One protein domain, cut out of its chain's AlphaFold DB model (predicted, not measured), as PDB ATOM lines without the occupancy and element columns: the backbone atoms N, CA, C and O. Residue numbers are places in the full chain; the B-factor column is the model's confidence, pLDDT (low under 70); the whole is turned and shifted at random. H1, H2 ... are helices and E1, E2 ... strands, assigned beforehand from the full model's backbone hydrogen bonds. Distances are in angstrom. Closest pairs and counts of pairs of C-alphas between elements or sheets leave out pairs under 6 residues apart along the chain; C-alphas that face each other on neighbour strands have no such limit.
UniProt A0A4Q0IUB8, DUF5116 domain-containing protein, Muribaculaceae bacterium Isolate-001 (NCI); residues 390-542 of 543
ATOM      1  N   VAL A 390     133.974  91.381 109.168       95.25
ATOM      2  CA  VAL A 390     134.444  92.143 110.331       95.25
ATOM      3  C   VAL A 390     135.399  91.304 111.166       95.25
ATOM      4  O   VAL A 390     135.378  90.071 111.128       95.25
ATOM      5  N   SER A 391     136.248  91.981 111.939       94.44
ATOM      6  CA  SER A 391     137.174  91.339 112.865       94.44
ATOM      7  C   SER A 391     137.159  92.021 114.230       94.44
ATOM      8  O   SER A 391     137.184  93.249 114.319       94.44
ATOM      9  N   TYR A 392     137.067  91.228 115.299       93.00
ATOM     10  CA  TYR A 392     136.966  91.714 116.676       93.00
ATOM     11  C   TYR A 392     137.411  90.673 117.705       93.00
ATOM     12  O   TYR A 392     137.598  89.502 117.392       93.00
ATOM     13  N   ASN A 393     137.577  91.088 118.961       92.12
ATOM     14  CA  ASN A 393     137.890  90.180 120.065       92.12
ATOM     15  C   ASN A 393     136.618  89.492 120.601       92.12
ATOM     16  O   ASN A 393     135.909  90.075 121.422       92.12
ATOM     17  N   ASN A 394     136.316  88.271 120.167       89.06
ATOM     18  CA  ASN A 394     135.156  87.539 120.668       89.06
ATOM     19  C   ASN A 394     135.482  86.905 122.029       89.06
ATOM     20  O   ASN A 394     136.131  85.865 122.120       89.06
ATOM     21  N   THR A 395     135.001  87.528 123.104       85.81
ATOM     22  CA  THR A 395     135.255  87.052 124.472       85.81
ATOM     23  C   THR A 395     134.363  85.898 124.909       85.81
ATOM     24  O   THR A 395     134.647  85.300 125.940       85.81
ATOM     25  N   VAL A 396     133.282  85.613 124.180       85.94
ATOM     26  CA  VAL A 396     132.408  84.471 124.478       85.94
ATOM     27  C   VAL A 396     133.088  83.183 124.027       85.94
ATOM     28  O   VAL A 396     133.181  82.243 124.810       85.94
ATOM     29  N   ASP A 397     133.657  83.197 122.821       85.88
ATOM     30  CA  ASP A 397     134.366  82.044 122.255       85.88
ATOM     31  C   ASP A 397     135.869  82.040 122.585       85.88
ATOM     32  O   ASP A 397     136.567  81.059 122.338       85.88
ATOM     33  N   GLY A 398     136.390  83.135 123.149       89.31
ATOM     34  CA  GLY A 398     137.802  83.273 123.516       89.31
ATOM     35  C   GLY A 398     138.750  83.420 122.319       89.31
ATOM     36  O   GLY A 398     139.918  83.047 122.422       89.31
ATOM     37  N   ILE A 399     138.270  83.952 121.189       89.69
ATOM     38  CA  ILE A 399     139.020  84.058 119.926       89.69
ATOM     39  C   ILE A 399     139.363  85.523 119.632       89.69
ATOM     40  O   ILE A 399     138.485  86.387 119.585       89.69
ATOM     41  N   ASN A 400     140.647  85.804 119.384       91.38
ATOM     42  CA  ASN A 400     141.132  87.137 119.026       91.38
ATOM     43  C   ASN A 400     142.326  87.076 118.039       91.38
ATOM     44  O   ASN A 400     143.385  86.580 118.430       91.38
ATOM     45  N   PRO A 401     142.204  87.610 116.809       91.25
ATOM     46  CA  PRO A 401     140.983  88.152 116.221       91.25
ATOM     47  C   PRO A 401     139.996  87.038 115.853       91.25
ATOM     48  O   PRO A 401     140.356  86.058 115.208       91.25
ATOM     49  N   TYR A 402     138.734  87.215 116.223       93.38
ATOM     50  CA  TYR A 402     137.627  86.502 115.605       93.38
ATOM     51  C   TYR A 402     137.232  87.236 114.325       93.38
ATOM     52  O   TYR A 402     137.282  88.468 114.277       93.38
ATOM     53  N   SER A 403     136.869  86.496 113.284       94.75
ATOM     54  CA  SER A 403     136.420  87.057 112.016       94.75
ATOM     55  C   SER A 403     135.146  86.358 111.574       94.75
ATOM     56  O   SER A 403     135.047  85.137 111.682       94.75
ATOM     57  N   GLN A 404     134.180  87.141 111.103       94.25
ATOM     58  CA  GLN A 404     132.927  86.629 110.562       94.25
ATOM     59  C   GLN A 404     132.442  87.507 109.413       94.25
ATOM     60  O   GLN A 404     132.671  88.721 109.398       94.25
ATOM     61  N   GLU A 405     131.732  86.885 108.480       97.06
ATOM     62  CA  GLU A 405     130.857  87.597 107.560       97.06
ATOM     63  C   GLU A 405     129.667  88.170 108.330       97.06
ATOM     64  O   GLU A 405     129.092  87.510 109.199       97.06
ATOM     65  N   VAL A 406     129.287  89.405 108.019       97.00
ATOM     66  CA  VAL A 406     128.070  90.002 108.566       97.00
ATOM     67  C   VAL A 406     126.885  89.500 107.748       97.00
ATOM     68  O   VAL A 406     126.580  90.032 106.688       97.00
ATOM     69  N   THR A 407     126.233  88.454 108.245       95.38
ATOM     70  CA  THR A 407     125.003  87.881 107.666       95.38
ATOM     71  C   THR A 407     123.758  88.225 108.482       95.38
ATOM     72  O   THR A 407     122.631  87.916 108.097       95.38
ATOM     73  N   GLU A 408     123.945  88.854 109.638       94.06
ATOM     74  CA  GLU A 408     122.871  89.303 110.503       94.06
ATOM     75  C   GLU A 408     123.229  90.610 111.194       94.06
ATOM     76  O   GLU A 408     124.393  90.893 111.489       94.06
ATOM     77  N   LEU A 409     122.190  91.391 111.471       97.19
ATOM     78  CA  LEU A 409     122.309  92.645 112.181       97.19
ATOM     79  C   LEU A 409     121.148  92.778 113.167       97.19
ATOM     80  O   LEU A 409     119.982  92.620 112.805       97.19
ATOM     81  N   TRP A 410     121.476  93.033 114.427       97.25
ATOM     82  CA  TRP A 410     120.529  93.092 115.535       97.25
ATOM     83  C   TRP A 410     120.463  94.502 116.097       97.25
ATOM     84  O   TRP A 410     121.501  95.060 116.453       97.25
ATOM     85  N   MET A 411     119.261  95.058 116.245       97.12
ATOM     86  CA  MET A 411     119.096  96.284 117.025       97.12
ATOM     87  C   MET A 411     119.296  95.980 118.509       97.12
ATOM     88  O   MET A 411     118.666  95.073 119.054       97.12
ATOM     89  N   TRP A 412     120.159  96.745 119.169       94.75
ATOM     90  CA  TRP A 412     120.482  96.558 120.579       94.75
ATOM     91  C   TRP A 412     120.607  97.893 121.309       94.75
ATOM     92  O   TRP A 412     121.159  98.858 120.788       94.75
ATOM     93  N   GLY A 413     120.100  97.963 122.539       92.94
ATOM     94  CA  GLY A 413     120.194  99.152 123.379       92.94
ATOM     95  C   GLY A 413     119.038  99.276 124.366       92.94
ATOM     96  O   GLY A 413     118.316  98.321 124.634       92.94
ATOM     97  N   GLY A 414     118.868 100.475 124.920       93.69
ATOM     98  CA  GLY A 414     117.828 100.782 125.903       93.69
ATOM     99  C   GLY A 414     116.431 101.007 125.319       93.69
ATOM    100  O   GLY A 414     115.482 101.155 126.087       93.69
ATOM    101  N   PHE A 415     116.293 101.042 123.989       96.62
ATOM    102  CA  PHE A 415     115.047 101.387 123.299       96.62
ATOM    103  C   PHE A 415     113.850 100.516 123.707       96.62
ATOM    104  O   PHE A 415     112.751 101.036 123.861       96.62
ATOM    105  N   ASN A 416     114.069  99.224 123.967       96.00
ATOM    106  CA  ASN A 416     113.040  98.240 124.316       96.00
ATOM    107  C   ASN A 416     113.020  97.855 125.808       96.00
ATOM    108  O   ASN A 416     112.571  96.762 126.149       96.00
ATOM    109  N   ALA A 417     113.542  98.704 126.700       94.75
ATOM    110  CA  ALA A 417     113.624  98.434 128.142       94.75
ATOM    111  C   ALA A 417     114.321  97.102 128.498       94.75
ATOM    112  O   ALA A 417     114.001  96.480 129.509       94.75
ATOM    113  N   SER A 418     115.292  96.664 127.687       91.75
ATOM    114  CA  SER A 418     115.996  95.379 127.856       91.75
ATOM    115  C   SER A 418     115.094  94.138 127.753       91.75
ATOM    116  O   SER A 418     115.477  93.051 128.204       91.75
ATOM    117  N   ALA A 419     113.910  94.274 127.144       95.56
ATOM    118  CA  ALA A 419     113.061  93.139 126.806       95.56
ATOM    119  C   ALA A 419     113.826  92.137 125.928       95.56
ATOM    120  O   ALA A 419     114.680  92.518 125.123       95.56
ATOM    121  N   HIS A 420     113.539  90.851 126.110       95.62
ATOM    122  CA  HIS A 420     114.187  89.779 125.367       95.62
ATOM    123  C   HIS A 420     113.241  88.607 125.142       95.62
ATOM    124  O   HIS A 420     112.299  88.409 125.912       95.62
ATOM    125  N   ASP A 421     113.504  87.855 124.078       96.31
ATOM    126  CA  ASP A 421     112.801  86.605 123.802       96.31
ATOM    127  C   ASP A 421     113.414  85.451 124.620       96.31
ATOM    128  O   ASP A 421     114.578  85.506 125.035       96.31
ATOM    129  N   ASP A 422     112.643  84.381 124.829       94.50
ATOM    130  CA  ASP A 422     113.098  83.196 125.559       94.50
ATOM    131  C   ASP A 422     114.378  82.612 124.938       94.50
ATOM    132  O   ASP A 422     114.456  82.332 123.740       94.50
ATOM    133  N   GLY A 423     115.405  82.418 125.770       90.25
ATOM    134  CA  GLY A 423     116.709  81.905 125.338       90.25
ATOM    135  C   GLY A 423     117.658  82.954 124.745       90.25
ATOM    136  O   GLY A 423     118.802  82.612 124.440       90.25
ATOM    137  N   MET A 424     117.242  84.221 124.627       92.19
ATOM    138  CA  MET A 424     118.102  85.327 124.194       92.19
ATOM    139  C   MET A 424     118.642  86.150 125.371       92.19
ATOM    140  O   MET A 424     118.135  86.104 126.492       92.19
ATOM    141  N   LYS A 425     119.718  86.909 125.124       90.69
ATOM    142  CA  LYS A 425     120.266  87.872 126.090       90.69
ATOM    143  C   LYS A 425     119.381  89.116 126.190       90.69
ATOM    144  O   LYS A 425     118.636  89.435 125.266       90.69
ATOM    145  N   ALA A 426     119.496  89.831 127.310       90.88
ATOM    146  CA  ALA A 426     118.727  91.044 127.564       90.88
ATOM    147  C   ALA A 426     118.900  92.068 126.426       90.88
ATOM    148  O   ALA A 426     120.015  92.332 125.969       90.88
ATOM    149  N   GLY A 427     117.783  92.634 125.968       90.50
ATOM    150  CA  GLY A 427     117.743  93.586 124.858       90.50
ATOM    151  C   GLY A 427     117.577  92.967 123.466       90.50
ATOM    152  O   GLY A 427     117.288  93.719 122.540       90.50
ATOM    153  N   PHE A 428     117.692  91.643 123.293       94.88
ATOM    154  CA  PHE A 428     117.515  90.996 121.988       94.88
ATOM    155  C   PHE A 428     116.137  90.366 121.819       94.88
ATOM    156  O   PHE A 428     115.727  89.503 122.593       94.88
ATOM    157  N   GLN A 429     115.461  90.751 120.738       95.31
ATOM    158  CA  GLN A 429     114.226  90.122 120.285       95.31
ATOM    159  C   GLN A 429     114.309  89.845 118.791       95.31
ATOM    160  O   GLN A 429     114.776  90.688 118.024       95.31
ATOM    161  N   THR A 430     113.804  88.693 118.371       95.75
ATOM    162  CA  THR A 430     113.811  88.224 116.978       95.75
ATOM    163  C   THR A 430     113.142  89.229 116.050       95.75
ATOM    164  O   THR A 430     113.630  89.473 114.952       95.75
ATOM    165  N   LYS A 431     112.073  89.885 116.519       95.69
ATOM    166  CA  LYS A 431     111.371  90.931 115.762       95.69
ATOM    167  C   LYS A 431     112.218  92.172 115.451       95.69
ATOM    168  O   LYS A 431     111.821  92.943 114.593       95.69
ATOM    169  N   TYR A 432     113.354  92.372 116.124       96.81
ATOM    170  CA  TYR A 432     114.296  93.468 115.858       96.81
ATOM    171  C   TYR A 432     115.617  92.986 115.234       96.81
ATOM    172  O   TYR A 432     116.584  93.748 115.141       96.81
ATOM    173  N   LYS A 433     115.671  91.725 114.792       97.19
ATOM    174  CA  LYS A 433     116.686  91.275 113.843       97.19
ATOM    175  C   LYS A 433     116.348  91.869 112.479       97.19
ATOM    176  O   LYS A 433     115.244  91.680 111.973       97.19
ATOM    177  N   MET A 434     117.290  92.590 111.889       97.62
ATOM    178  CA  MET A 434     117.093  93.219 110.588       97.62
ATOM    179  C   MET A 434     117.156  92.169 109.473       97.62
ATOM    180  O   MET A 434     117.960  91.234 109.526       97.62
ATOM    181  N   LYS A 435     116.312  92.328 108.452       95.62
ATOM    182  CA  LYS A 435     116.313  91.484 107.256       95.62
ATOM    183  C   LYS A 435     117.423  91.957 106.322       95.62
ATOM    184  O   LYS A 435     117.470  93.128 105.963       95.62
ATOM    185  N   GLN A 436     118.315  91.052 105.937       96.44
ATOM    186  CA  GLN A 436     119.331  91.333 104.926       96.44
ATOM    187  C   GLN A 436     118.663  91.537 103.559       96.44
ATOM    188  O   GLN A 436     117.740  90.799 103.201       96.44
ATOM    189  N   SER A 437     119.112  92.541 102.812       95.81
ATOM    190  CA  SER A 437     118.632  92.818 101.461       95.81
ATOM    191  C   SER A 437     119.117  91.753 100.475       95.81
ATOM    192  O   SER A 437     120.271  91.321 100.506       95.81
ATOM    193  N   LEU A 438     118.230  91.361  99.557       93.62
ATOM    194  CA  LEU A 438     118.592  90.534  98.406       93.62
ATOM    195  C   LEU A 438     119.310  91.341  97.317       93.62
ATOM    196  O   LEU A 438     120.088  90.760  96.565       93.62
ATOM    197  N   ALA A 439     119.071  92.654  97.221       95.38
ATOM    198  CA  ALA A 439     119.716  93.514  96.233       95.38
ATOM    199  C   ALA A 439     121.153  93.862  96.614       95.38
ATOM    200  O   ALA A 439     121.999  93.953  95.730       95.38
ATOM    201  N   ASN A 440     121.463  94.018  97.902       95.62
ATOM    202  CA  ASN A 440     122.825  94.217  98.392       95.62
ATOM    203  C   ASN A 440     123.012  93.512  99.751       95.62
ATOM    204  O   ASN A 440     122.407  93.940 100.734       95.62
ATOM    205  N   PRO A 441     123.897  92.501  99.859       95.62
ATOM    206  CA  PRO A 441     124.109  91.775 101.114       95.62
ATOM    207  C   PRO A 441     124.653  92.650 102.258       95.62
ATOM    208  O   PRO A 441     124.579  92.266 103.422       95.62
ATOM    209  N   ASN A 442     125.177  93.840 101.969       97.50
ATOM    210  CA  ASN A 442     125.655  94.794 102.970       97.50
ATOM    211  C   ASN A 442     124.581  95.808 103.403       97.50
ATOM    212  O   ASN A 442     124.886  96.776 104.105       97.50
ATOM    213  N   VAL A 443     123.328  95.604 102.993       97.81
ATOM    214  CA  VAL A 443     122.177  96.405 103.412       97.81
ATOM    215  C   VAL A 443     121.245  95.554 104.270       97.81
ATOM    216  O   VAL A 443     120.913  94.420 103.930       97.81
ATOM    217  N   PHE A 444     120.811  96.115 105.393       98.38
ATOM    218  CA  PHE A 444     119.909  95.489 106.351       98.38
ATOM    219  C   PHE A 444     118.726  96.410 106.611       98.38
ATOM    220  O   PHE A 444     118.904  97.608 106.825       98.38
ATOM    221  N   VAL A 445     117.521  95.848 106.625       96.88
ATOM    222  CA  VAL A 445     116.273  96.605 106.722       96.88
ATOM    223  C   VAL A 445     115.429  96.111 107.887       96.88
ATOM    224  O   VAL A 445     115.244  94.910 108.089       96.88
ATOM    225  N   TYR A 446     114.897  97.051 108.652       96.62
ATOM    226  CA  TYR A 446     113.785  96.832 109.561       96.62
ATOM    227  C   TYR A 446     112.545  97.502 108.986       96.62
ATOM    228  O   TYR A 446     112.601  98.664 108.594       96.62
ATOM    229  N   HIS A 447     111.442  96.765 108.959       93.12
ATOM    230  CA  HIS A 447     110.126  97.279 108.613       93.12
ATOM    231  C   HIS A 447     109.091  96.542 109.464       93.12
ATOM    232  O   HIS A 447     108.993  95.315 109.384       93.12
ATOM    233  N   GLY A 448     108.372  97.262 110.322       92.75
ATOM    234  CA  GLY A 448     107.428  96.662 111.261       92.75
ATOM    235  C   GLY A 448     106.738  97.688 112.154       92.75
ATOM    236  O   GLY A 448     106.605  98.852 111.790       92.75
ATOM    237  N   ASP A 449     106.289  97.242 113.330       94.81
ATOM    238  CA  ASP A 449     105.648  98.112 114.320       94.81
ATOM    239  C   ASP A 449     106.553  99.291 114.733       94.81
ATOM    240  O   ASP A 449     107.779  99.176 114.687       94.81
ATOM    241  N   PRO A 450     105.981 100.409 115.218       95.88
ATOM    242  CA  PRO A 450     106.773 101.510 115.749       95.88
ATOM    243  C   PRO A 450     107.797 101.042 116.792       95.88
ATOM    244  O   PRO A 450     107.448 100.383 117.779       95.88
ATOM    245  N   LEU A 451     109.064 101.412 116.585       96.69
ATOM    246  CA  LEU A 451     110.147 101.048 117.488       96.69
ATOM    247  C   LEU A 451     109.878 101.584 118.904       96.69
ATOM    248  O   LEU A 451     109.543 102.763 119.072       96.69
ATOM    249  N   PRO A 452     110.063 100.756 119.950       96.81
ATOM    250  CA  PRO A 452     109.926 101.206 121.323       96.81
ATOM    251  C   PRO A 452     110.874 102.353 121.666       96.81
ATOM    252  O   PRO A 452     112.009 102.435 121.193       96.81
ATOM    253  N   ARG A 453     110.404 103.222 122.557       96.19
ATOM    254  CA  ARG A 453     111.117 104.420 123.003       96.19
ATOM    255  C   ARG A 453     111.272 104.466 124.517       96.19
ATOM    256  O   ARG A 453     111.038 105.490 125.149       96.19
ATOM    257  N   SER A 454     111.646 103.350 125.126       97.31
ATOM    258  CA  SER A 454     111.910 103.316 126.561       97.31
ATOM    259  C   SER A 454     113.075 104.237 126.936       97.31
ATOM    260  O   SER A 454     114.020 104.436 126.167       97.31
ATOM    261  N   VAL A 455     112.985 104.813 128.135       96.50
ATOM    262  CA  VAL A 455     114.052 105.626 128.720       96.50
ATOM    263  C   VAL A 455     115.074 104.698 129.364       96.50
ATOM    264  O   VAL A 455     114.719 103.811 130.138       96.50
ATOM    265  N   SER A 456     116.346 104.925 129.059       91.75
ATOM    266  CA  SER A 456     117.479 104.237 129.672       91.75
ATOM    267  C   SER A 456     118.416 105.239 130.334       91.75
ATOM    268  O   SER A 456     118.558 106.362 129.851       91.75
ATOM    269  N   THR A 457     119.053 104.827 131.428       94.19
ATOM    270  CA  THR A 457     120.043 105.630 132.156       94.19
ATOM    271  C   THR A 457     121.417 104.998 131.982       94.19
ATOM    272  O   THR A 457     121.578 103.799 132.190       94.19
ATOM    273  N   ASP A 458     122.408 105.795 131.596       92.44
ATOM    274  CA  ASP A 458     123.805 105.384 131.496       92.44
ATOM    275  C   ASP A 458     124.365 105.019 132.881       92.44
ATOM    276  O   ASP A 458     124.302 105.805 133.830       92.44
ATOM    277  N   ASP A 459     124.953 103.830 132.994       89.25
ATOM    278  CA  ASP A 459     125.540 103.330 134.237       89.25
ATOM    279  C   ASP A 459     126.733 104.165 134.727       89.25
ATOM    280  O   ASP A 459     126.972 104.229 135.937       89.25
ATOM    281  N   TRP A 460     127.457 104.825 133.823       93.94
ATOM    282  CA  TRP A 460     128.651 105.610 134.122       93.94
ATOM    283  C   TRP A 460     128.348 107.102 134.238       93.94
ATOM    284  O   TRP A 460     128.558 107.686 135.300       93.94
ATOM    285  N   SER A 461     127.829 107.718 133.173       93.81
ATOM    286  CA  SER A 461     127.609 109.171 133.128       93.81
ATOM    287  C   SER A 461     126.329 109.618 133.839       93.81
ATOM    288  O   SER A 461     126.175 110.800 134.140       93.81
ATOM    289  N   LYS A 462     125.406 108.681 134.103       94.50
ATOM    290  CA  LYS A 462     124.043 108.934 134.601       94.50
ATOM    291  C   LYS A 462     123.163 109.765 133.660       94.50
ATOM    292  O   LYS A 462     122.059 110.138 134.051       94.50
ATOM    293  N   ALA A 463     123.606 110.015 132.426       94.12
ATOM    294  CA  ALA A 463     122.775 110.616 131.390       94.12
ATOM    295  C   ALA A 463     121.598 109.694 131.040       94.12
ATOM    296  O   ALA A 463     121.730 108.469 131.058       94.12
ATOM    297  N   THR A 464     120.450 110.280 130.712       95.31
ATOM    298  CA  THR A 464     119.272 109.542 130.256       95.31
ATOM    299  C   THR A 464     119.069 109.723 128.760       95.31
ATOM    300  O   THR A 464     119.365 110.776 128.199       95.31
ATOM    301  N   ALA A 465     118.550 108.684 128.111       96.12
ATOM    302  CA  ALA A 465     118.230 108.707 126.693       96.12
ATOM    303  C   ALA A 465     116.991 107.868 126.387       96.12
ATOM    304  O   ALA A 465     116.793 106.794 126.961       96.12
ATOM    305  N   THR A 466     116.184 108.353 125.449       96.94
ATOM    306  CA  THR A 466     114.891 107.772 125.078       96.94
ATOM    307  C   THR A 466     114.990 107.124 123.703       96.94
ATOM    308  O   THR A 466     115.243 107.817 122.718       96.94
ATOM    309  N   GLY A 467     114.740 105.813 123.617       96.38
ATOM    310  CA  GLY A 467     114.807 105.092 122.340       96.38
ATOM    311  C   GLY A 467     116.236 104.840 121.847       96.38
ATOM    312  O   GLY A 467     116.473 104.824 120.646       96.38
ATOM    313  N   ALA A 468     117.202 104.696 122.758       97.06
ATOM    314  CA  ALA A 468     118.609 104.511 122.401       97.06
ATOM    315  C   ALA A 468     118.887 103.098 121.849       97.06
ATOM    316  O   ALA A 468     118.714 102.119 122.581       97.06
ATOM    317  N   LEU A 469     119.369 102.991 120.607       96.25
ATOM    318  CA  LEU A 469     119.806 101.737 119.981       96.25
ATOM    319  C   LEU A 469     121.062 101.893 119.112       96.25
ATOM    320  O   LEU A 469     121.424 102.989 118.695       96.25
ATOM    321  N   ASN A 470     121.734 100.781 118.851       96.19
ATOM    322  CA  ASN A 470     122.757 100.608 117.828       96.19
ATOM    323  C   ASN A 470     122.580  99.232 117.166       96.19
ATOM    324  O   ASN A 470     121.594  98.540 117.430       96.19
ATOM    325  N   PHE A 471     123.525  98.840 116.316       97.25
ATOM    326  CA  PHE A 471     123.419  97.617 115.532       97.25
ATOM    327  C   PHE A 471     124.585  96.670 115.812       97.25
ATOM    328  O   PHE A 471     125.744  97.054 115.667       97.25
ATOM    329  N   LEU A 472     124.299  95.430 116.201       96.12
ATOM    330  CA  LEU A 472     125.301  94.409 116.513       96.12
ATOM    331  C   LEU A 472     125.292  93.292 115.475       96.12
ATOM    332  O   LEU A 472     124.233  92.829 115.063       96.12
ATOM    333  N   VAL A 473     126.478  92.807 115.110       95.38
ATOM    334  CA  VAL A 473     126.648  91.720 114.122       95.38
ATOM    335  C   VAL A 473     126.333  90.319 114.673       95.38
ATOM    336  O   VAL A 473     126.572  89.322 114.000       95.38
ATOM    337  N   SER A 474     125.896  90.227 115.934       92.44
ATOM    338  CA  SER A 474     125.562  88.985 116.640       92.44
ATOM    339  C   SER A 474     124.753  89.290 117.909       92.44
ATOM    340  O   SER A 474     124.843  90.390 118.463       92.44
ATOM    341  N   ASN A 475     124.006  88.304 118.410       90.38
ATOM    342  CA  ASN A 475     123.177  88.391 119.617       90.38
ATOM    343  C   ASN A 475     123.885  87.988 120.931       90.38
ATOM    344  O   ASN A 475     123.243  87.895 121.978       90.38
ATOM    345  N   ILE A 476     125.204  87.764 120.922       85.06
ATOM    346  CA  ILE A 476     125.957  87.290 122.106       85.06
ATOM    347  C   ILE A 476     126.220  88.369 123.175       85.06
ATOM    348  O   ILE A 476     126.973  88.142 124.122       85.06
ATOM    349  N   GLU A 477     125.577  89.530 123.045       73.88
ATOM    350  CA  GLU A 477     125.704  90.721 123.884       73.88
ATOM    351  C   GLU A 477     127.140  91.237 123.980       73.88
ATOM    352  O   GLU A 477     127.414  92.270 123.398       73.88
ATOM    353  N   ASN A 478     128.074  90.575 124.662       81.06
ATOM    354  CA  ASN A 478     129.366  91.118 125.099       81.06
ATOM    355  C   ASN A 478     130.459  91.165 124.023       81.06
ATOM    356  O   ASN A 478     130.723  90.179 123.345       81.06
ATOM    357  N   ASN A 479     131.167  92.300 123.946       83.75
ATOM    358  CA  ASN A 479     132.308  92.527 123.044       83.75
ATOM    359  C   ASN A 479     132.031  92.100 121.584       83.75
ATOM    360  O   ASN A 479     132.885  91.553 120.905       83.75
ATOM    361  N   VAL A 480     130.833  92.365 121.083       90.19
ATOM    362  CA  VAL A 480     130.455  92.204 119.673       90.19
ATOM    363  C   VAL A 480     130.825  93.459 118.887       90.19
ATOM    364  O   VAL A 480     130.767  94.566 119.434       90.19
ATOM    365  N   TYR A 481     131.210  93.282 117.623       94.62
ATOM    366  CA  TYR A 481     131.390  94.382 116.679       94.62
ATOM    367  C   TYR A 481     130.058  95.107 116.446       94.62
ATOM    368  O   TYR A 481     129.017  94.474 116.268       94.62
ATOM    369  N   ALA A 482     130.087  96.433 116.472       95.50
ATOM    370  CA  ALA A 482     128.891  97.251 116.402       95.50
ATOM    371  C   ALA A 482     128.986  98.279 115.278       95.50
ATOM    372  O   ALA A 482     130.074  98.740 114.935       95.50
ATOM    373  N   PHE A 483     127.827  98.683 114.777       97.50
ATOM    374  CA  PHE A 483     127.636  99.904 114.016       97.50
ATOM    375  C   PHE A 483     126.811 100.851 114.889       97.50
ATOM    376  O   PHE A 483     125.648 100.586 115.196       97.50
ATOM    377  N   GLY A 484     127.465 101.902 115.374       96.12
ATOM    378  CA  GLY A 484     126.896 102.901 116.274       96.12
ATOM    379  C   GLY A 484     126.782 104.273 115.620       96.12
ATOM    380  O   GLY A 484     127.086 104.442 114.438       96.12
ATOM    381  N   SER A 485     126.343 105.251 116.407       96.81
ATOM    382  CA  SER A 485     126.259 106.649 115.977       96.81
ATOM    383  C   SER A 485     127.610 107.364 116.032       96.81
ATOM    384  O   SER A 485     128.603 106.835 116.529       96.81
ATOM    385  N   THR A 486     127.645 108.596 115.528       96.25
ATOM    386  CA  THR A 486     128.795 109.505 115.639       96.25
ATOM    387  C   THR A 486     128.872 110.224 116.989       96.25
ATOM    388  O   THR A 486     129.776 111.032 117.200       96.25
ATOM    389  N   ALA A 487     127.939 109.960 117.913       96.00
ATOM    390  CA  ALA A 487     127.965 110.578 119.230       96.00
ATOM    391  C   ALA A 487     129.220 110.169 120.010       96.00
ATOM    392  O   ALA A 487     129.617 109.004 120.022       96.00
ATOM    393  N   ASP A 488     129.802 111.136 120.715       94.81
ATOM    394  CA  ASP A 488     130.994 110.918 121.523       94.81
ATOM    395  C   ASP A 488     130.710 109.927 122.664       94.81
ATOM    396  O   ASP A 488     129.958 110.210 123.602       94.81
ATOM    397  N   ALA A 489     131.321 108.751 122.569       95.31
ATOM    398  CA  ALA A 489     131.172 107.653 123.506       95.31
ATOM    399  C   ALA A 489     132.546 107.190 123.980       95.31
ATOM    400  O   ALA A 489     133.515 107.186 123.228       95.31
ATOM    401  N   GLU A 490     132.633 106.729 125.225       95.12
ATOM    402  CA  GLU A 490     133.863 106.159 125.748       95.12
ATOM    403  C   GLU A 490     133.555 104.954 126.641       95.12
ATOM    404  O   GLU A 490     133.040 105.093 127.752       95.12
ATOM    405  N   ARG A 491     133.891 103.749 126.156       90.56
ATOM    406  CA  ARG A 491     133.816 102.499 126.922       90.56
ATOM    407  C   ARG A 491     134.296 102.685 128.369       90.56
ATOM    408  O   ARG A 491     135.390 103.187 128.606       90.56
ATOM    409  N   ASN A 492     133.495 102.194 129.316       90.44
ATOM    410  CA  ASN A 492     133.718 102.275 130.764       90.44
ATOM    411  C   ASN A 492     133.668 103.695 131.369       90.44
ATOM    412  O   ASN A 492     133.992 103.841 132.547       90.44
ATOM    413  N   LYS A 493     133.272 104.725 130.606       94.75
ATOM    414  CA  LYS A 493     133.137 106.104 131.110       94.75
ATOM    415  C   LYS A 493     131.829 106.799 130.736       94.75
ATOM    416  O   LYS A 493     131.273 107.491 131.582       94.75
ATOM    417  N   LYS A 494     131.359 106.669 129.491       94.50
ATOM    418  CA  LYS A 494     130.100 107.271 129.019       94.50
ATOM    419  C   LYS A 494     129.591 106.621 127.735       94.50
ATOM    420  O   LYS A 494     130.375 106.164 126.903       94.50
ATOM    421  N   ARG A 495     128.278 106.643 127.551       95.56
ATOM    422  CA  ARG A 495     127.591 106.346 126.295       95.56
ATOM    423  C   ARG A 495     127.365 107.643 125.517       95.56
ATOM    424  O   ARG A 495     127.150 108.697 126.111       95.56
ATOM    425  N   GLY A 496     127.431 107.547 124.195       96.12
ATOM    426  CA  GLY A 496     127.078 108.627 123.278       96.12
ATOM    427  C   GLY A 496     125.628 108.474 122.834       96.12
ATOM    428  O   GLY A 496     125.192 107.360 122.545       96.12
ATOM    429  N   TYR A 497     124.888 109.577 122.762       96.69
ATOM    430  CA  TYR A 497     123.491 109.594 122.336       96.69
ATOM    431  C   TYR A 497     123.294 110.640 121.242       96.69
ATOM    432  O   TYR A 497     123.501 111.828 121.480       96.69
ATOM    433  N   LEU A 498     122.906 110.192 120.050       96.38
ATOM    434  CA  LEU A 498     122.594 111.054 118.914       96.38
ATOM    435  C   LEU A 498     121.081 111.087 118.710       96.38
ATOM    436  O   LEU A 498     120.492 110.062 118.374       96.38
ATOM    437  N   THR A 499     120.449 112.241 118.909       93.75
ATOM    438  CA  THR A 499     119.037 112.433 118.552       93.75
ATOM    439  C   THR A 499     118.874 112.378 117.041       93.75
ATOM    440  O   THR A 499     119.626 113.033 116.326       93.75
ATOM    441  N   VAL A 500     117.894 111.607 116.575       90.06
ATOM    442  CA  VAL A 500     117.626 111.398 115.152       90.06
ATOM    443  C   VAL A 500     116.264 111.969 114.780       90.06
ATOM    444  O   VAL A 500     115.285 111.741 115.495       90.06
ATOM    445  N   ASN A 501     116.200 112.674 113.650       85.81
ATOM    446  CA  ASN A 501     114.947 113.088 113.030       85.81
ATOM    447  C   ASN A 501     114.477 112.045 112.014       85.81
ATOM    448  O   ASN A 501     115.264 111.276 111.466       85.81
ATOM    449  N   ASN A 502     113.172 112.016 111.765       80.88
ATOM    450  CA  ASN A 502     112.612 111.123 110.763       80.88
ATOM    451  C   ASN A 502     112.955 111.605 109.345       80.88
ATOM    452  O   ASN A 502     112.906 112.807 109.088       80.88
ATOM    453  N   GLY A 503     113.252 110.681 108.432       78.19
ATOM    454  CA  GLY A 503     113.583 111.005 107.043       78.19
ATOM    455  C   GLY A 503     115.044 111.400 106.805       78.19
ATOM    456  O   GLY A 503     115.368 111.896 105.729       78.19
ATOM    457  N   GLU A 504     115.933 111.193 107.780       77.19
ATOM    458  CA  GLU A 504     117.341 111.590 107.692       77.19
ATOM    459  C   GLU A 504     118.268 110.380 107.484       77.19
ATOM    460  O   GLU A 504     118.140 109.353 108.158       77.19
ATOM    461  N   THR A 505     119.238 110.512 106.570       85.38
ATOM    462  CA  THR A 505     120.366 109.577 106.437       85.38
ATOM    463  C   THR A 505     121.563 110.084 107.238       85.38
ATOM    464  O   THR A 505     122.075 111.174 106.999       85.38
ATOM    465  N   LEU A 506     122.042 109.259 108.162       91.50
ATOM    466  CA  LEU A 506     123.121 109.555 109.096       91.50
ATOM    467  C   LEU A 506     124.340 108.667 108.846       91.50
ATOM    468  O   LEU A 506     124.238 107.567 108.302       91.50
ATOM    469  N   GLN A 507     125.500 109.126 109.311       95.44
ATOM    470  CA  GLN A 507     126.738 108.351 109.280       95.44
ATOM    471  C   GLN A 507     126.777 107.304 110.406       95.44
ATOM    472  O   GLN A 507     126.431 107.586 111.555       95.44
ATOM    473  N   LEU A 508     127.253 106.102 110.077       94.75
ATOM    474  CA  LEU A 508     127.561 105.029 111.019       94.75
ATOM    475  C   LEU A 508     129.045 105.018 111.371       94.75
ATOM    476  O   LEU A 508     129.912 105.276 110.536       94.75
ATOM    477  N   VAL A 509     129.341 104.612 112.603       94.94
ATOM    478  CA  VAL A 509     130.705 104.319 113.041       94.94
ATOM    479  C   VAL A 509     130.810 102.841 113.396       94.94
ATOM    480  O   VAL A 509     130.107 102.341 114.273       94.94
ATOM    481  N   ALA A 510     131.707 102.135 112.714       95.19
ATOM    482  CA  ALA A 510     131.921 100.703 112.878       95.19
ATOM    483  C   ALA A 510     133.007 100.405 113.930       95.19
ATOM    484  O   ALA A 510     134.031 101.086 113.986       95.19
ATOM    485  N   GLY A 511     132.816  99.396 114.781       92.75
ATOM    486  CA  GLY A 511     133.856  98.914 115.693       92.75
ATOM    487  C   GLY A 511     133.355  98.280 116.991       92.75
ATOM    488  O   GLY A 511     132.175  98.297 117.318       92.75
ATOM    489  N   GLN A 512     134.286  97.721 117.765       89.62
ATOM    490  CA  GLN A 512     133.997  96.993 119.010       89.62
ATOM    491  C   GLN A 512     134.162  97.837 120.293       89.62
ATOM    492  O   GLN A 512     133.558  97.528 121.319       89.62
ATOM    493  N   SER A 513     135.012  98.871 120.269       88.50
ATOM    494  CA  SER A 513     135.416  99.630 121.466       88.50
ATOM    495  C   SER A 513     134.415 100.746 121.807       88.50
ATOM    496  O   SER A 513     133.268 100.470 122.141       88.50
ATOM    497  N   HIS A 514     134.826 102.013 121.729       90.69
ATOM    498  CA  HIS A 514     133.996 103.179 122.022       90.69
ATOM    499  C   HIS A 514     132.711 103.213 121.181       90.69
ATOM    500  O   HIS A 514     131.637 103.437 121.728       90.69
ATOM    501  N   ASN A 515     132.811 102.866 119.894       86.00
ATOM    502  CA  ASN A 515     131.721 102.937 118.908       86.00
ATOM    503  C   ASN A 515     130.501 102.088 119.288       86.00
ATOM    504  O   ASN A 515     129.362 102.466 119.040       86.00
ATOM    505  N   ARG A 516     130.721 100.968 119.981       90.19
ATOM    506  CA  ARG A 516     129.649 100.123 120.512       90.19
ATOM    507  C   ARG A 516     128.786 100.832 121.565       90.19
ATOM    508  O   ARG A 516     127.671 100.405 121.835       90.19
ATOM    509  N   TYR A 517     129.289 101.885 122.192       92.81
ATOM    510  CA  TYR A 517     128.560 102.657 123.195       92.81
ATOM    511  C   TYR A 517     127.997 103.967 122.629       92.81
ATOM    512  O   TYR A 517     127.507 104.786 123.404       92.81
ATOM    513  N   ALA A 518     128.062 104.164 121.309       95.50
ATOM    514  CA  ALA A 518     127.434 105.275 120.608       95.50
ATOM    515  C   ALA A 518     126.080 104.829 120.031       95.50
ATOM    516  O   ALA A 518     126.012 103.941 119.179       95.50
ATOM    517  N   PHE A 519     125.000 105.426 120.525       96.88
ATOM    518  CA  PHE A 519     123.621 105.061 120.215       96.88
ATOM    519  C   PHE A 519     122.914 106.155 119.414       96.88
ATOM    520  O   PHE A 519     123.202 107.347 119.558       96.88
ATOM    521  N   PHE A 520     121.951 105.735 118.605       97.62
ATOM    522  CA  PHE A 520     120.926 106.574 118.001       97.62
ATOM    523  C   PHE A 520     119.703 106.595 118.913       97.62
ATOM    524  O   PHE A 520     119.235 105.543 119.342       97.62
ATOM    525  N   CYS A 521     119.174 107.775 119.208       96.50
ATOM    526  CA  CYS A 521     117.884 107.948 119.862       96.50
ATOM    527  C   CYS A 521     116.822 108.068 118.768       96.50
ATOM    528  O   CYS A 521     116.667 109.140 118.179       96.50
ATOM    529  N   VAL A 522     116.135 106.958 118.485       94.06
ATOM    530  CA  VAL A 522     115.194 106.853 117.357       94.06
ATOM    531  C   VAL A 522     114.047 107.863 117.460       94.06
ATOM    532  O   VAL A 522     113.631 108.157 118.582       94.06
ATOM    533  N   PRO A 523     113.517 108.387 116.338       91.75
ATOM    534  CA  PRO A 523     112.388 109.316 116.338       91.75
ATOM    535  C   PRO A 523     111.066 108.635 116.729       91.75
ATOM    536  O   PRO A 523     110.969 107.412 116.840       91.75
ATOM    537  N   GLU A 524     110.034 109.436 117.009       90.25
ATOM    538  CA  GLU A 524     108.694 108.903 117.283       90.25
ATOM    539  C   GLU A 524     108.119 108.253 116.027       90.25
ATOM    540  O   GLU A 524     108.362 108.715 114.914       90.25
ATOM    541  N   ASN A 525     107.333 107.195 116.221       90.00
ATOM    542  CA  ASN A 525     106.661 106.458 115.150       90.00
ATOM    543  C   ASN A 525     107.593 105.824 114.104       90.00
ATOM    544  O   ASN A 525     107.108 105.457 113.043       90.00
ATOM    545  N   CYS A 526     108.885 105.646 114.408       92.44
ATOM    546  CA  CYS A 526     109.840 105.005 113.503       92.44
ATOM    547  C   CYS A 526     109.456 103.540 113.243       92.44
ATOM    548  O   CYS A 526     109.654 102.687 114.109       92.44
ATOM    549  N   THR A 527     108.902 103.257 112.063       93.69
ATOM    550  CA  THR A 527     108.515 101.905 111.605       93.69
ATOM    551  C   THR A 527     109.547 101.287 110.670       93.69
ATOM    552  O   THR A 527     109.446 100.110 110.321       93.69
ATOM    553  N   TYR A 528     110.545 102.068 110.250       92.50
ATOM    554  CA  TYR A 528     111.410 101.714 109.139       92.50
ATOM    555  C   TYR A 528     112.858 102.165 109.350       92.50
ATOM    556  O   TYR A 528     113.115 103.327 109.658       92.50
ATOM    557  N   VAL A 529     113.819 101.254 109.176       96.06
ATOM    558  CA  VAL A 529     115.256 101.550 109.311       96.06
ATOM    559  C   VAL A 529     116.044 100.829 108.229       96.06
ATOM    560  O   VAL A 529     115.881  99.623 108.062       96.06
ATOM    561  N   VAL A 530     116.946 101.533 107.545       96.38
ATOM    562  CA  VAL A 530     117.855 100.948 106.546       96.38
ATOM    563  C   VAL A 530     119.291 101.202 106.977       96.38
ATOM    564  O   VAL A 530     119.694 102.350 107.134       96.38
ATOM    565  N   VAL A 531     120.069 100.143 107.162       98.12
ATOM    566  CA  VAL A 531     121.487 100.198 107.527       98.12
ATOM    567  C   VAL A 531     122.318  99.674 106.365       98.12
ATOM    568  O   VAL A 531     122.190  98.514 105.990       98.12
ATOM    569  N   ASN A 532     123.197 100.513 105.822       97.56
ATOM    570  CA  ASN A 532     124.199 100.122 104.838       97.56
ATOM    571  C   ASN A 532     125.574 100.095 105.516       97.56
ATOM    572  O   ASN A 532     126.149 101.143 105.821       97.56
ATOM    573  N   ILE A 533     126.097  98.896 105.765       97.62
ATOM    574  CA  ILE A 533     127.366  98.716 106.487       97.62
ATOM    575  C   ILE A 533     128.597  98.901 105.594       97.62
ATOM    576  O   ILE A 533     129.679  99.165 106.107       97.62
ATOM    577  N   GLU A 534     128.434  98.804 104.275       95.19
ATOM    578  CA  GLU A 534     129.501  99.049 103.302       95.19
ATOM    579  C   GLU A 534     129.756 100.554 103.149       95.19
ATOM    580  O   GLU A 534     130.893 101.012 103.225       95.19
ATOM    581  N   LYS A 535     128.682 101.341 103.004       95.00
ATOM    582  CA  LYS A 535     128.741 102.809 102.920       95.00
ATOM    583  C   LYS A 535     128.802 103.492 104.287       95.00
ATOM    584  O   LYS A 535     129.014 104.699 104.345       95.00
ATOM    585  N   LEU A 536     128.625 102.734 105.373       97.00
ATOM    586  CA  LEU A 536     128.536 103.234 106.746       97.00
ATOM    587  C   LEU A 536     127.472 104.332 106.898       97.00
ATOM    588  O   LEU A 536     127.744 105.414 107.417       97.00
ATOM    589  N   THR A 537     126.244 104.034 106.477       97.06
ATOM    590  CA  THR A 537     125.095 104.941 106.600       97.06
ATOM    591  C   THR A 537     123.875 104.251 107.197       97.06
ATOM    592  O   THR A 537     123.656 103.061 106.972       97.06
ATOM    593  N   VAL A 538     123.037 105.005 107.905       97.12
ATOM    594  CA  VAL A 538     121.737 104.544 108.408       97.12
ATOM    595  C   VAL A 538     120.647 105.566 108.121       97.12
ATOM    596  O   VAL A 538     120.870 106.760 108.262       97.12
ATOM    597  N   TYR A 539     119.467 105.097 107.740       91.81
ATOM    598  CA  TYR A 539     118.268 105.904 107.554       91.81
ATOM    599  C   TYR A 539     117.186 105.467 108.537       91.81
ATOM    600  O   TYR A 539     116.964 104.267 108.700       91.81
ATOM    601  N   PHE A 540     116.505 106.433 109.157       89.44
ATOM    602  CA  PHE A 540     115.342 106.206 110.017       89.44
ATOM    603  C   PHE A 540     114.117 106.872 109.391       89.44
ATOM    604  O   PHE A 540     114.150 108.056 109.064       89.44
ATOM    605  N   GLY A 541     113.052 106.096 109.215       85.94
ATOM    606  CA  GLY A 541     111.870 106.463 108.448       85.94
ATOM    607  C   GLY A 541     110.564 105.986 109.081       85.94
ATOM    608  O   GLY A 541     110.554 105.140 109.985       85.94
ATOM    609  N   ASN A 542     109.464 106.464 108.496       85.00
ATOM    610  CA  ASN A 542     108.141 105.864 108.630       85.00
ATOM    611  C   ASN A 542     107.694 105.447 107.225       85.00
ATOM    612  O   ASN A 542     107.654 106.293 106.330       85.00
TER     613      ASN A 542
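This is residues 390 to 542 of the 543 residues of the protein "DUF5116 domain-containing protein" of Muribaculaceae bacterium Isolate-001 (NCI) (UniProt A0A4Q0IUB8). One strongly twisted, branched sheet folds into a flattened barrel that stays open between E10 and E11, with E3, E8, E13 and E10 in one wall, E5, E14, E15 and E11 in the other, and E4 joining E3 to E5. E11 runs on into E12, which pairs with E9 beside E8 and links the walls a second time; the hairpin E1 and E2 lies off the barrel, and the small hairpin E6 and E7 leads into E8. The printed part has 153 residues, mostly strand though under half are in named elements: E1 to E12, helix H1, then E13 to E15. The sheet is mixed, E10 and E13 being its parallel pair. The whole is compact, with a radius of gyration of the C-alphas of 14.3 A and spans of 41 by 40 by 32 A.

E1, residues 390 to 394, and E2, residues 399 to 405, are a hairpin; N 392 and O 402, 3.0 A apart, are within hydrogen-bond range, as are the N and O pairs below. E3, residues 409 to 413, E4, residues 433 to 436, and E5, residues 443 to 447, form a meander of two hairpins, each strand the antiparallel neighbour of the one before (N 434 and O 409, 2.8 A; N 435 and O 445, 2.8 A). E6, residues 455 to 457, and E7, residues 464 to 466, are a hairpin (N 456 and O 465, 2.8 A). E7 runs on at 77 degrees into E8, residues 468 to 472. E8 has E3 on one side (N 410 and O 472, 2.8 A) and on the other side E9, residues 482 to 484, its hairpin partner (N 471 and O 483, 3.0 A), and E13, residues 518 to 521 (N 469 and O 520, 2.9 A). E10, residues 496 to 499, is parallel to E13 (N 498 and O 519, 2.9 A). E11, residues 504 to 507, runs on at 41 degrees into E12, residues 509 to 511, antiparallel to E9 (N 484 and O 509, 2.9 A). H1, residues 514 to 517, is on the sheet at a height of 5.0 A; its closest C-alphas with E9 are Arg 516 and Ala 482, 5.1 A. H1 is too short for an O i to N i+4 pair; its one O i to N i+3 pair is within range. E14, residues 528 to 532, has E5 on one side (N 444 and O 531, 2.8 A) and its hairpin partner E15, residues 537 to 541, on the other (N 530 and O 539, 3.0 A). E15 also neighbours E11 (N 506 and O 538, 2.8 A).

E1 begins at C-alpha 390, (134.444, 92.143, 110.331), and E15 ends at C-alpha 541, (111.870, 106.463, 108.448). E2 is 15.2 A long, E14 13.6 A and E8 13.5 A.

The C-alphas of Ala 439 and Lys 462 are the farthest apart, 41.6 A. The printed part has no cut; E3 to E4 and E9 to E10 are long links. No printed residue is under pLDDT 70.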